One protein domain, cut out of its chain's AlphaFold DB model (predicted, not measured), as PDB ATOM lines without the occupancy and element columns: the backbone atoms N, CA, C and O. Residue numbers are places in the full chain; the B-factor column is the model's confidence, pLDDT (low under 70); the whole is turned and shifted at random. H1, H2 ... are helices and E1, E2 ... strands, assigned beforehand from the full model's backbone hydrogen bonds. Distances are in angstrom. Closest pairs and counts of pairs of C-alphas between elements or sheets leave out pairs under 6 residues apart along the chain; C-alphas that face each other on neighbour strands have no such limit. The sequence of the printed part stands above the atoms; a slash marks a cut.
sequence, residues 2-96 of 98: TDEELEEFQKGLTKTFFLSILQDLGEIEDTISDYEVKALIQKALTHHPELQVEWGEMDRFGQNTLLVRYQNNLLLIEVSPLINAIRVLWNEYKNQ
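AT A GLANCE: This is residues 2 to 96 of the 98 residues of an uncharacterized protein of Leptospira yanagawae (UniProt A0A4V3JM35). A small three-stranded sheet has one face covered in part by helix H2, which sits in the middle of the domain, and two longer helices, H1 and H4, pack on H2 at different ends. Residues 2 to 11, of which 3 to 11 belong to H1, stick out from the rest. The printed part has 95 residues, with four named helices and three named strands in the order H1, H2, E1, H3, E2, E3, H4; the sheet runs E1, E2, E3, antiparallel throughout, and the class is mixed, helices and strands. The whole is flat, spanning 46 by 34 by 18 A, and only just compact, close to loose, with a radius of gyration of the C-alphas of 14.4 A.

HOW THE PARTS SIT: H1, residues 3 to 26, and H2, residues 34 to 46, form a helical hairpin: they touch, H1 with its residues 16 to 24 alone, closest at the C-alphas of Phe 17 and Ala 44, 5.1 A, and run opposite ways at a steep tilt of 42 degrees. E1, residues 51 to 55, is an edge strand. H2 is on the sheet, over E1, at a height over the sheet of 9.6 A, and runs along the strands, at 2 degrees to E1 on the local plane; this makes two layers, a helix on one face of a sheet. H3, residues 58 to 61, only grazes the sheet. E2, residues 65 to 70, is antiparallel to E1, with N 67 and O 54 at 2.8 A. E3, residues 73 to 78, forms a hairpin with E2, with N 66 and O 77 at 2.8 A. H4, residues 80 to 96, touches H2 with its residues 83 to 87 alone, closest at the C-alphas of Val 37 and Ile 83, 5.9 A; their tilt of 67 degrees is steep, only just short of about perpendicular. H1 and H4 are close but not clearly touching, with the C-alphas of Leu 25 and Trp 90 8.0 A apart. Every O i to N i+4 pair is within hydrogen-bond range in H1, H2 and H4; H3 is too short for such a pair, and its one O i to N i+3 pair is not within range.

IN THESE COORDINATES: H1 begins at C-alpha 3, (178.912, 189.037, 175.539), and is 34.6 A long. H2 measures 18.4 A, E1 13.2 A, H3 5.5 A, E2 16.1 A and E3 16.6 A. H4, 24.3 A long, ends at C-alpha 96, (198.824, 152.492, 163.363).

THE WHOLE: The two C-alphas farthest apart, those of Thr 2 and Gln 96, are 45.9 A apart. The printed part has no cut and no long link. The mean pLDDT of the printed part is 93.0, and no printed residue is under 70.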
ATOM      1  N   THR A   2     181.102 191.773 178.961       88.81
ATOM      2  CA  THR A   2     180.112 191.838 177.881       88.81
ATOM      3  C   THR A   2     180.047 190.485 177.162       88.81
ATOM      4  O   THR A   2     180.917 189.633 177.358       88.81
ATOM      5  N   ASP A   3     179.027 190.272 176.330       88.00
ATOM      6  CA  ASP A   3     178.912 189.037 175.539       88.00
ATOM      7  C   ASP A   3     180.097 188.868 174.569       88.00
ATOM      8  O   ASP A   3     180.591 187.760 174.376       88.00
ATOM      9  N   GLU A   4     180.609 189.976 174.026       88.31
ATOM     10  CA  GLU A   4     181.774 190.001 173.134       88.31
ATOM     11  C   GLU A   4     183.065 189.611 173.878       88.31
ATOM     12  O   GLU A   4     183.802 188.736 173.424       88.31
ATOM     13  N   GLU A   5     183.286 190.160 175.078       85.81
ATOM     14  CA  GLU A   5     184.417 189.788 175.945       85.81
ATOM     15  C   GLU A   5     184.360 188.307 176.363       85.81
ATOM     16  O   GLU A   5     185.392 187.649 176.507       85.81
ATOM     17  N   LEU A   6     183.155 187.760 176.561       85.19
ATOM     18  CA  LEU A   6     182.958 186.346 176.878       85.19
ATOM     19  C   LEU A   6     183.287 185.438 175.694       85.19
ATOM     20  O   LEU A   6     183.934 184.405 175.883       85.19
ATOM     21  N   GLU A   7     182.872 185.809 174.487       89.50
ATOM     22  CA  GLU A   7     183.155 185.030 173.285       89.50
ATOM     23  C   GLU A   7     184.657 185.026 172.953       89.50
ATOM     24  O   GLU A   7     185.220 183.975 172.627       89.50
ATOM     25  N   GLU A   8     185.335 186.169 173.091       88.44
ATOM     26  CA  GLU A   8     186.791 186.260 172.929       88.44
ATOM     27  C   GLU A   8     187.537 185.417 173.966       88.44
ATOM     28  O   GLU A   8     188.437 184.651 173.604       88.44
ATOM     29  N   PHE A   9     187.123 185.488 175.234       85.25
ATOM     30  CA  PHE A   9     187.679 184.659 176.301       85.25
ATOM     31  C   PHE A   9     187.528 183.163 175.993       85.25
ATOM     32  O   PHE A   9     188.501 182.409 176.043       85.25
ATOM     33  N   GLN A  10     186.326 182.721 175.606       86.69
ATOM     34  CA  GLN A  10     186.062 181.318 175.271       86.69
ATOM     35  C   GLN A  10     186.904 180.841 174.081       86.69
ATOM     36  O   GLN A  10     187.464 179.740 174.125       86.69
ATOM     37  N   LYS A  11     187.040 181.663 173.031       88.94
ATOM     38  CA  LYS A  11     187.902 181.361 171.877       88.94
ATOM     39  C   LYS A  11     189.372 181.266 172.283       88.94
ATOM     40  O   LYS A  11     190.049 180.320 171.875       88.94
ATOM     41  N   GLY A  12     189.858 182.205 173.096       87.44
ATOM     42  CA  GLY A  12     191.230 182.218 173.605       87.44
ATOM     43  C   GLY A  12     191.553 180.981 174.440       87.44
ATOM     44  O   GLY A  12     192.549 180.298 174.177       87.44
ATOM     45  N   LEU A  13     190.671 180.637 175.381       88.38
ATOM     46  CA  LEU A  13     190.805 179.454 176.225       88.38
ATOM     47  C   LEU A  13     190.787 178.165 175.396       88.38
ATOM     48  O   LEU A  13     191.686 177.339 175.531       88.38
ATOM     49  N   THR A  14     189.811 178.018 174.494       88.88
ATOM     50  CA  THR A  14     189.675 176.819 173.650       88.88
ATOM     51  C   THR A  14     190.904 176.618 172.769       88.88
ATOM     52  O   THR A  14     191.447 175.516 172.704       88.88
ATOM     53  N   LYS A  15     191.385 177.686 172.119       90.56
ATOM     54  CA  LYS A  15     192.579 177.636 171.268       90.56
ATOM     55  C   LYS A  15     193.828 177.268 172.069       90.56
ATOM     56  O   LYS A  15     194.595 176.418 171.627       90.56
ATOM     57  N   THR A  16     194.026 177.899 173.227       89.75
ATOM     58  CA  THR A  16     195.197 177.662 174.087       89.75
ATOM     59  C   THR A  16     195.211 176.230 174.603       89.75
ATOM     60  O   THR A  16     196.217 175.538 174.464       89.75
ATOM     61  N   PHE A  17     194.074 175.760 175.119       91.69
ATOM     62  CA  PHE A  17     193.918 174.392 175.593       91.69
ATOM     63  C   PHE A  17     194.212 173.377 174.482       91.69
ATOM     64  O   PHE A  17     195.043 172.489 174.656       91.69
ATOM     65  N   PHE A  18     193.584 173.545 173.315       91.50
ATOM     66  CA  PHE A  18     193.743 172.629 172.188       91.50
ATOM     67  C   PHE A  18     195.190 172.548 171.687       91.50
ATOM     68  O   PHE A  18     195.733 171.453 171.546       91.50
ATOM     69  N   LEU A  19     195.831 173.696 171.446       92.50
ATOM     70  CA  LEU A  19     197.205 173.732 170.941       92.50
ATOM     71  C   LEU A  19     198.206 173.182 171.960       92.50
ATOM     72  O   LEU A  19     199.132 172.481 171.564       92.50
ATOM     73  N   SER A  20     197.997 173.444 173.252       92.75
ATOM     74  CA  SER A  20     198.855 172.908 174.310       92.75
ATOM     75  C   SER A  20     198.802 171.382 174.370       92.75
ATOM     76  O   SER A  20     199.850 170.752 174.463       92.75
ATOM     77  N   ILE A  21     197.607 170.786 174.296       94.50
ATOM     78  CA  ILE A  21     197.464 169.324 174.291       94.50
ATOM     79  C   ILE A  21     198.152 168.720 173.065       94.50
ATOM     80  O   ILE A  21     198.880 167.743 173.203       94.50
ATOM     81  N   LEU A  22     197.950 169.295 171.875       92.44
ATOM     82  CA  LEU A  22     198.588 168.793 170.655       92.44
ATOM     83  C   LEU A  22     200.112 168.882 170.704       92.44
ATOM     84  O   LEU A  22     200.781 167.953 170.262       92.44
ATOM     85  N   GLN A  23     200.647 169.989 171.221       93.81
ATOM     86  CA  GLN A  23     202.084 170.162 171.376       93.81
ATOM     87  C   GLN A  23     202.660 169.083 172.297       93.81
ATOM     88  O   GLN A  23     203.583 168.382 171.897       93.81
ATOM     89  N   ASP A  24     202.076 168.914 173.484       94.06
ATOM     90  CA  ASP A  24     202.572 167.952 174.467       94.06
ATOM     91  C   ASP A  24     202.414 166.497 173.992       94.06
ATOM     92  O   ASP A  24     203.302 165.677 174.206       94.06
ATOM     93  N   LEU A  25     201.314 166.166 173.304       93.62
ATOM     94  CA  LEU A  25     201.151 164.853 172.673       93.62
ATOM     95  C   LEU A  25     202.217 164.617 171.598       93.62
ATOM     96  O   LEU A  25     202.774 163.528 171.526       93.62
ATOM     97  N   GLY A  26     202.543 165.628 170.789       91.44
ATOM     98  CA  GLY A  26     203.576 165.528 169.757       91.44
ATOM     99  C   GLY A  26     204.968 165.162 170.288       91.44
ATOM    100  O   GLY A  26     205.773 164.620 169.534       91.44
ATOM    101  N   GLU A  27     205.237 165.416 171.570       92.88
ATOM    102  CA  GLU A  27     206.485 165.055 172.255       92.88
ATOM    103  C   GLU A  27     206.474 163.621 172.821       92.88
ATOM    104  O   GLU A  27     207.519 163.103 173.208       92.88
ATOM    105  N   ILE A  28     205.314 162.957 172.865       92.44
ATOM    106  CA  ILE A  28     205.177 161.590 173.376       92.44
ATOM    107  C   ILE A  28     205.457 160.592 172.249       92.44
ATOM    108  O   ILE A  28     204.817 160.600 171.195       92.44
ATOM    109  N   GLU A  29     206.405 159.682 172.461       88.56
ATOM    110  CA  GLU A  29     206.766 158.673 171.457       88.56
ATOM    111  C   GLU A  29     205.840 157.447 171.494       88.56
ATOM    112  O   GLU A  29     205.475 156.945 170.430       88.56
ATOM    113  N   ASP A  30     205.357 157.065 172.678       92.75
ATOM    114  CA  ASP A  30     204.595 155.836 172.938       92.75
ATOM    115  C   ASP A  30     203.086 156.062 173.189       92.75
ATOM    116  O   ASP A  30     202.540 157.165 173.067       92.75
ATOM    117  N   THR A  31     202.383 154.980 173.533       94.69
ATOM    118  CA  THR A  31     201.018 155.031 174.071       94.69
ATOM    119  C   THR A  31     200.968 155.744 175.420       94.69
ATOM    120  O   THR A  31     201.901 155.647 176.209       94.69
ATOM    121  N   ILE A  32     199.830 156.364 175.720       97.06
ATOM    122  CA  ILE A  32     199.586 157.145 176.930       97.06
ATOM    123  C   ILE A  32     198.575 156.459 177.868       97.06
ATOM    124  O   ILE A  32     197.640 155.776 177.430       97.06
ATOM    125  N   SER A  33     198.749 156.653 179.173       97.00
ATOM    126  CA  SER A  33     197.856 156.215 180.253       97.00
ATOM    127  C   SER A  33     196.864 157.308 180.682       97.00
ATOM    128  O   SER A  33     197.048 158.489 180.395       97.00
ATOM    129  N   ASP A  34     195.822 156.940 181.442       95.94
ATOM    130  CA  ASP A  34     194.874 157.918 182.009       95.94
ATOM    131  C   ASP A  34     195.577 158.962 182.893       95.94
ATOM    132  O   ASP A  34     195.198 160.131 182.898       95.94
ATOM    133  N   TYR A  35     196.611 158.556 183.639       95.06
ATOM    134  CA  TYR A  35     197.374 159.455 184.506       95.06
ATOM    135  C   TYR A  35     198.109 160.533 183.702       95.06
ATOM    136  O   TYR A  35     198.043 161.716 184.036       95.06
ATOM    137  N   GLU A  36     198.769 160.136 182.619       96.44
ATOM    138  CA  GLU A  36     199.477 161.067 181.744       96.44
ATOM    139  C   GLU A  36     198.493 162.003 181.032       96.44
ATOM    140  O   GLU A  36     198.722 163.208 180.997       96.44
ATOM    141  N   VAL A  37     197.335 161.506 180.579       97.12
ATOM    142  CA  VAL A  37     196.280 162.369 180.018       97.12
ATOM    143  C   VAL A  37     195.768 163.384 181.046       97.12
ATOM    144  O   VAL A  37     195.569 164.552 180.711       97.12
ATOM    145  N   LYS A  38     195.593 162.989 182.313       96.06
ATOM    146  CA  LYS A  38     195.242 163.927 183.392       96.06
ATOM    147  C   LYS A  38     196.307 165.015 183.553       96.06
ATOM    148  O   LYS A  38     195.962 166.194 183.648       96.06
ATOM    149  N   ALA A  39     197.585 164.644 183.534       94.94
ATOM    150  CA  ALA A  39     198.676 165.611 183.601       94.94
ATOM    151  C   ALA A  39     198.641 166.599 182.419       94.94
ATOM    152  O   ALA A  39     198.767 167.805 182.638       94.94
ATOM    153  N   LEU A  40     198.379 166.117 181.198       96.06
ATOM    154  CA  LEU A  40     198.239 166.954 180.002       96.06
ATOM    155  C   LEU A  40     197.096 167.967 180.129       96.06
ATOM    156  O   LEU A  40     197.300 169.160 179.913       96.06
ATOM    157  N   ILE A  41     195.902 167.514 180.524       95.75
ATOM    158  CA  ILE A  41     194.729 168.388 180.688       95.75
ATOM    159  C   ILE A  41     195.013 169.481 181.721       95.75
ATOM    160  O   ILE A  41     194.739 170.657 181.469       95.75
ATOM    161  N   GLN A  42     195.585 169.111 182.870       95.19
ATOM    162  CA  GLN A  42     195.895 170.077 183.920       95.19
ATOM    163  C   GLN A  42     196.950 171.088 183.456       95.19
ATOM    164  O   GLN A  42     196.760 172.292 183.643       95.19
ATOM    165  N   LYS A  43     198.030 170.623 182.815       94.00
ATOM    166  CA  LYS A  43     199.093 171.484 182.277       94.00
ATOM    167  C   LYS A  43     198.535 172.474 181.250       94.00
ATOM    168  O   LYS A  43     198.772 173.673 181.375       94.00
ATOM    169  N   ALA A  44     197.721 171.995 180.311       93.94
ATOM    170  CA  ALA A  44     197.119 172.814 179.264       93.94
ATOM    171  C   ALA A  44     196.204 173.920 179.806       93.94
ATOM    172  O   ALA A  44     196.270 175.055 179.337       93.94
ATOM    173  N   LEU A  45     195.371 173.622 180.809       92.50
ATOM    174  CA  LEU A  45     194.504 174.630 181.428       92.50
ATOM    175  C   LEU A  45     195.293 175.635 182.282       92.50
ATOM    176  O   LEU A  45     194.928 176.807 182.338       92.50
ATOM    177  N   THR A  46     196.397 175.200 182.897       92.00
ATOM    178  CA  THR A  46     197.272 176.058 183.720       92.00
ATOM    179  C   THR A  46     198.041 177.091 182.881       92.00
ATOM    180  O   THR A  46     198.507 178.092 183.419       92.00
ATOM    181  N   HIS A  47     198.134 176.919 181.555       89.00
ATOM    182  CA  HIS A  47     198.683 177.951 180.667       89.00
ATOM    183  C   HIS A  47     197.831 179.225 180.612       89.00
ATOM    184  O   HIS A  47     198.340 180.275 180.217       89.00
ATOM    185  N   HIS A  48     196.554 179.164 180.999       85.88
ATOM    186  CA  HIS A  48     195.732 180.361 181.106       85.88
ATOM    187  C   HIS A  48     196.009 181.062 182.450       85.88
ATOM    188  O   HIS A  48     195.657 180.521 183.496       85.88
ATOM    189  N   PRO A  49     196.580 182.283 182.464       84.62
ATOM    190  CA  PRO A  49     197.108 182.909 183.684       84.62
ATOM    191  C   PRO A  49     196.042 183.227 184.743       84.62
ATOM    192  O   PRO A  49     196.358 183.378 185.920       84.62
ATOM    193  N   GLU A  50     194.779 183.341 184.335       89.12
ATOM    194  CA  GLU A  50     193.655 183.624 185.238       89.12
ATOM    195  C   GLU A  50     192.971 182.368 185.799       89.12
ATOM    196  O   GLU A  50     192.062 182.489 186.625       89.12
ATOM    197  N   LEU A  51     193.367 181.171 185.348       91.56
ATOM    198  CA  LEU A  51     192.806 179.914 185.832       91.56
ATOM    199  C   LEU A  51     193.700 179.305 186.910       91.56
ATOM    200  O   LEU A  51     194.908 179.172 186.740       91.56
ATOM    201  N   GLN A  52     193.082 178.864 188.002       94.50
ATOM    202  CA  GLN A  52     193.713 177.934 188.940       94.50
ATOM    203  C   GLN A  52     193.057 176.572 188.762       94.50
ATOM    204  O   GLN A  52     191.827 176.472 188.769       94.50
ATOM    205  N   VAL A  53     193.876 175.541 188.573       95.31
ATOM    206  CA  VAL A  53     193.414 174.220 188.145       95.31
ATOM    207  C   VAL A  53     194.010 173.157 189.050       95.31
ATOM    208  O   VAL A  53     195.230 172.995 189.126       95.31
ATOM    209  N   GLU A  54     193.143 172.397 189.705       95.88
ATOM    210  CA  GLU A  54     193.535 171.281 190.560       95.88
ATOM    211  C   GLU A  54     192.576 170.100 190.404       95.88
ATOM    212  O   GLU A  54     191.430 170.245 189.970       95.88
ATOM    213  N   TRP A  55     193.049 168.909 190.756       96.62
ATOM    214  CA  TRP A  55     192.197 167.729 190.844       96.62
ATOM    215  C   TRP A  55     191.453 167.730 192.174       96.62
ATOM    216  O   TRP A  55     192.055 167.934 193.226       96.62
ATOM    217  N   GLY A  56     190.149 167.472 192.127       95.88
ATOM    218  CA  GLY A  56     189.353 167.283 193.330       95.88
ATOM    219  C   GLY A  56     189.760 166.017 194.086       95.88
ATOM    220  O   GLY A  56     190.139 165.007 193.491       95.88
ATOM    221  N   GLU A  57     189.645 166.068 195.411       94.81
ATOM    222  CA  GLU A  57     189.798 164.903 196.286       94.81
ATOM    223  C   GLU A  57     188.794 163.804 195.885       94.81
ATOM    224  O   GLU A  57     187.586 164.045 195.784       94.81
ATOM    225  N   MET A  58     189.300 162.592 195.622       91.81
ATOM    226  CA  MET A  58     188.517 161.492 195.039       91.81
ATOM    227  C   MET A  58     187.302 161.102 195.889       91.81
ATOM    228  O   MET A  58     186.246 160.780 195.348       91.81
ATOM    229  N   ASP A  59     187.453 161.133 197.208       93.88
ATOM    230  CA  ASP A  59     186.432 160.793 198.198       93.88
ATOM    231  C   ASP A  59     185.295 161.822 198.280       93.88
ATOM    232  O   ASP A  59     184.197 161.492 198.731       93.88
ATOM    233  N   ARG A  60     185.525 163.052 197.813       93.94
ATOM    234  CA  ARG A  60     184.547 164.147 197.875       93.94
ATOM    235  C   ARG A  60     183.955 164.515 196.528       93.94
ATOM    236  O   ARG A  60     182.777 164.858 196.456       93.94
ATOM    237  N   PHE A  61     184.767 164.473 195.477       93.44
ATOM    238  CA  PHE A  61     184.403 164.983 194.157       93.44
ATOM    239  C   PHE A  61     184.373 163.898 193.080       93.44
ATOM    240  O   PHE A  61     183.897 164.165 191.980       93.44
ATOM    241  N   GLY A  62     184.837 162.681 193.378       91.81
ATOM    242  CA  GLY A  62     184.995 161.601 192.405       91.81
ATOM    243  C   GLY A  62     186.381 161.576 191.754       91.81
ATOM    244  O   GLY A  62     187.179 162.500 191.880       91.81
ATOM    245  N   GLN A  63     186.687 160.481 191.054       90.25
ATOM    246  CA  GLN A  63     188.045 160.160 190.589       90.25
ATOM    247  C   GLN A  63     188.628 161.157 189.574       90.25
ATOM    248  O   GLN A  63     189.838 161.404 189.565       90.25
ATOM    249  N   ASN A  64     187.790 161.709 188.698       95.81
ATOM    250  CA  ASN A  64     188.207 162.510 187.547       95.81
ATOM    251  C   ASN A  64     187.463 163.843 187.503       95.81
ATOM    252  O   ASN A  64     186.969 164.252 186.456       95.81
ATOM    253  N   THR A  65     187.393 164.515 188.649       97.38
ATOM    254  CA  THR A  65     186.802 165.849 188.742       97.38
ATOM    255  C   THR A  65     187.898 166.902 188.810       97.38
ATOM    256  O   THR A  65     188.737 166.873 189.710       97.38
ATOM    257  N   LEU A  66     187.890 167.833 187.858       96.62
ATOM    258  CA  LEU A  66     188.718 169.035 187.881       96.62
ATOM    259  C   LEU A  66     187.989 170.163 188.600       96.62
ATOM    260  O   LEU A  66     186.808 170.417 188.356       96.62
ATOM    261  N   LEU A  67     188.729 170.857 189.452       96.69
ATOM    262  CA  LEU A  67     188.336 172.101 190.084       96.69
ATOM    263  C   LEU A  67     189.022 173.234 189.321       96.69
ATOM    264  O   LEU A  67     190.248 173.339 189.317       96.69
ATOM    265  N   VAL A  68     188.226 174.065 188.651       95.44
ATOM    266  CA  VAL A  68     188.715 175.211 187.881       95.44
ATOM    267  C   VAL A  68     188.201 176.481 188.530       95.44
ATOM    268  O   VAL A  68     186.997 176.752 188.535       95.44
ATOM    269  N   ARG A  69     189.112 177.270 189.097       95.12
ATOM    270  CA  ARG A  69     188.793 178.573 189.672       95.12
ATOM    271  C   ARG A  69     189.120 179.672 188.677       95.12
ATOM    272  O   ARG A  69     190.233 179.734 188.163       95.12
ATOM    273  N   TYR A  70     188.157 180.562 188.477       90.56
ATOM    274  CA  TYR A  70     188.323 181.803 187.732       90.56
ATOM    275  C   TYR A  70     187.758 182.943 188.573       90.56
ATOM    276  O   TYR A  70     186.563 182.966 188.890       90.56
ATOM    277  N   GLN A  71     188.627 183.874 188.970       88.69
ATOM    278  CA  GLN A  71     188.290 184.936 189.919       88.69
ATOM    279  C   GLN A  71     187.654 184.338 191.198       88.69
ATOM    280  O   GLN A  71     188.260 183.494 191.857       88.69
ATOM    281  N   ASN A  72     186.419 184.725 191.532       89.94
ATOM    282  CA  ASN A  72     185.695 184.235 192.710       89.94
ATOM    283  C   ASN A  72     184.775 183.034 192.425       89.94
ATOM    284  O   ASN A  72     184.042 182.605 193.314       89.94
ATOM    285  N   ASN A  73     184.803 182.489 191.208       92.00
ATOM    286  CA  ASN A  73     183.940 181.387 190.797       92.00
ATOM    287  C   ASN A  73     184.716 180.071 190.774       92.00
ATOM    288  O   ASN A  73     185.877 180.029 190.367       92.00
ATOM    289  N   LEU A  74     184.051 178.996 191.195       93.94
ATOM    290  CA  LEU A  74     184.560 177.631 191.125       93.94
ATOM    291  C   LEU A  74     183.663 176.815 190.197       93.94
ATOM    292  O   LEU A  74     182.459 176.717 190.429       93.94
ATOM    293  N   LEU A  75     184.269 176.208 189.183       93.94
ATOM    294  CA  LEU A  75     183.633 175.250 188.295       93.94
ATOM    295  C   LEU A  75     184.163 173.846 188.595       93.94
ATOM    296  O   LEU A  75     185.370 173.645 188.725       93.94
ATOM    297  N   LEU A  76     183.250 172.882 188.692       95.19
ATOM    298  CA  LEU A  76     183.564 171.464 188.822       95.19
ATOM    299  C   LEU A  76     183.294 170.789 187.481       95.19
ATOM    300  O   LEU A  76     182.194 170.916 186.943       95.19
ATOM    301  N   ILE A  77     184.288 170.082 186.951       94.88
ATOM    302  CA  ILE A  77     184.203 169.435 185.641       94.88
ATOM    303  C   ILE A  77     184.515 167.953 185.804       94.88
ATOM    304  O   ILE A  77     185.640 167.587 186.136       94.88
ATOM    305  N   GLU A  78     183.529 167.100 185.547       94.88
ATOM    306  CA  GLU A  78     183.747 165.662 185.384       94.88
ATOM    307  C   GLU A  78     184.388 165.437 184.004       94.88
ATOM    308  O   GLU A  78     183.805 165.794 182.981       94.88
ATOM    309  N   VAL A  79     185.624 164.931 183.975       96.06
ATOM    310  CA  VAL A  79     186.444 164.862 182.752       96.06
ATOM    311  C   VAL A  79     186.770 163.448 182.284       96.06
ATOM    312  O   VAL A  79     187.559 163.289 181.352       96.06
ATOM    313  N   SER A  80     186.146 162.408 182.843       96.81
ATOM    314  CA  SER A  80     186.342 161.031 182.363       96.81
ATOM    315  C   SER A  80     186.107 160.871 180.853       96.81
ATOM    316  O   SER A  80     186.934 160.218 180.211       96.81
ATOM    317  N   PRO A  81     185.072 161.483 180.233       96.44
ATOM    318  CA  PRO A  81     184.870 161.381 178.788       96.44
ATOM    319  C   PRO A  81     186.043 161.946 177.985       96.44
ATOM    320  O   PRO A  81     186.455 161.347 176.993       96.44
ATOM    321  N   LEU A  82     186.609 163.071 178.434       95.31
ATOM    322  CA  LEU A  82     187.739 163.723 177.777       95.31
ATOM    323  C   LEU A  82     189.024 162.906 177.932       95.31
ATOM    324  O   LEU A  82     189.737 162.707 176.949       95.31
ATOM    325  N   ILE A  83     189.284 162.391 179.140       97.25
ATOM    326  CA  ILE A  83     190.435 161.521 179.408       97.25
ATOM    327  C   ILE A  83     190.393 160.305 178.480       97.25
ATOM    328  O   ILE A  83     191.366 160.007 177.787       97.25
ATOM    329  N   ASN A  84     189.237 159.640 178.418       97.56
ATOM    330  CA  ASN A  84     189.061 158.463 177.581       97.56
ATOM    331  C   ASN A  84     189.217 158.789 176.088       97.56
ATOM    332  O   ASN A  84     189.885 158.040 175.379       97.56
ATOM    333  N   ALA A  85     188.648 159.902 175.615       96.62
ATOM    334  CA  ALA A  85     188.756 160.308 174.217       96.62
ATOM    335  C   ALA A  85     190.214 160.544 173.799       96.62
ATOM    336  O   ALA A  85     190.654 159.976 172.803       96.62
ATOM    337  N   ILE A  86     190.979 161.319 174.576       96.19
ATOM    338  CA  ILE A  86     192.392 161.588 174.270       96.19
ATOM    339  C   ILE A  86     193.198 160.287 174.285       96.19
ATOM    340  O   ILE A  86     193.926 160.016 173.331       96.19
ATOM    341  N   ARG A  87     193.038 159.456 175.326       97.44
ATOM    342  CA  ARG A  87     193.784 158.198 175.454       97.44
ATOM    343  C   ARG A  87     193.529 157.259 174.280       97.44
ATOM    344  O   ARG A  87     194.474 156.723 173.709       97.44
ATOM    345  N   VAL A  88     192.258 157.025 173.950       97.06
ATOM    346  CA  VAL A  88     191.875 156.099 172.877       97.06
ATOM    347  C   VAL A  88     192.413 156.599 171.541       97.06
ATOM    348  O   VAL A  88     193.137 155.861 170.881       97.06
ATOM    349  N   LEU A  89     192.146 157.859 171.189       95.81
ATOM    350  CA  LEU A  89     192.558 158.418 169.900       95.81
ATOM    351  C   LEU A  89     194.082 158.436 169.735       95.81
ATOM    352  O   LEU A  89     194.591 158.088 168.670       95.81
ATOM    353  N   TRP A  90     194.821 158.810 170.781       96.12
ATOM    354  CA  TRP A  90     196.280 158.829 170.726       96.12
ATOM    355  C   TRP A  90     196.874 157.427 170.578       96.12
ATOM    356  O   TRP A  90     197.726 157.196 169.721       96.12
ATOM    357  N   ASN A  91     196.393 156.472 171.374       96.19
ATOM    358  CA  ASN A  91     196.918 155.110 171.339       96.19
ATOM    359  C   ASN A  91     196.562 154.408 170.023       96.19
ATOM    360  O   ASN A  91     197.379 153.658 169.496       96.19
ATOM    361  N   GLU A  92     195.387 154.680 169.451       95.56
ATOM    362  CA  GLU A  92     195.030 154.225 168.104       95.56
ATOM    363  C   GLU A  92     195.975 154.798 167.042       95.56
ATOM    364  O   GLU A  92     196.483 154.042 166.213       95.56
ATOM    365  N   TYR A  93     196.263 156.103 167.094       93.69
ATOM    366  CA  TYR A  93     197.210 156.751 166.185       93.69
ATOM    367  C   TYR A  93     198.617 156.136 166.276       93.69
ATOM    368  O   TYR A  93     199.239 155.842 165.250       93.69
ATOM    369  N   LYS A  94     199.111 155.884 167.493       92.44
ATOM    370  CA  LYS A  94     200.435 155.288 167.720       92.44
ATOM    371  C   LYS A  94     200.527 153.845 167.245       92.44
ATOM    372  O   LYS A  94     201.476 153.495 166.547       92.44
ATOM    373  N   ASN A  95     199.506 153.040 167.521       91.12
ATOM    374  CA  ASN A  95     199.460 151.646 167.084       91.12
ATOM    375  C   ASN A  95     199.379 151.493 165.556       91.12
ATOM    376  O   ASN A  95     199.810 150.476 165.032       91.12
ATOM    377  N   GLN A  96     198.829 152.476 164.835       88.12
ATOM    378  CA  GLN A  96     198.824 152.492 163.363       88.12
ATOM    379  C   GLN A  96     200.151 152.975 162.759       88.12
ATOM    380  O   GLN A  96     200.404 152.753 161.577       88.12
TER     381      GLN A  96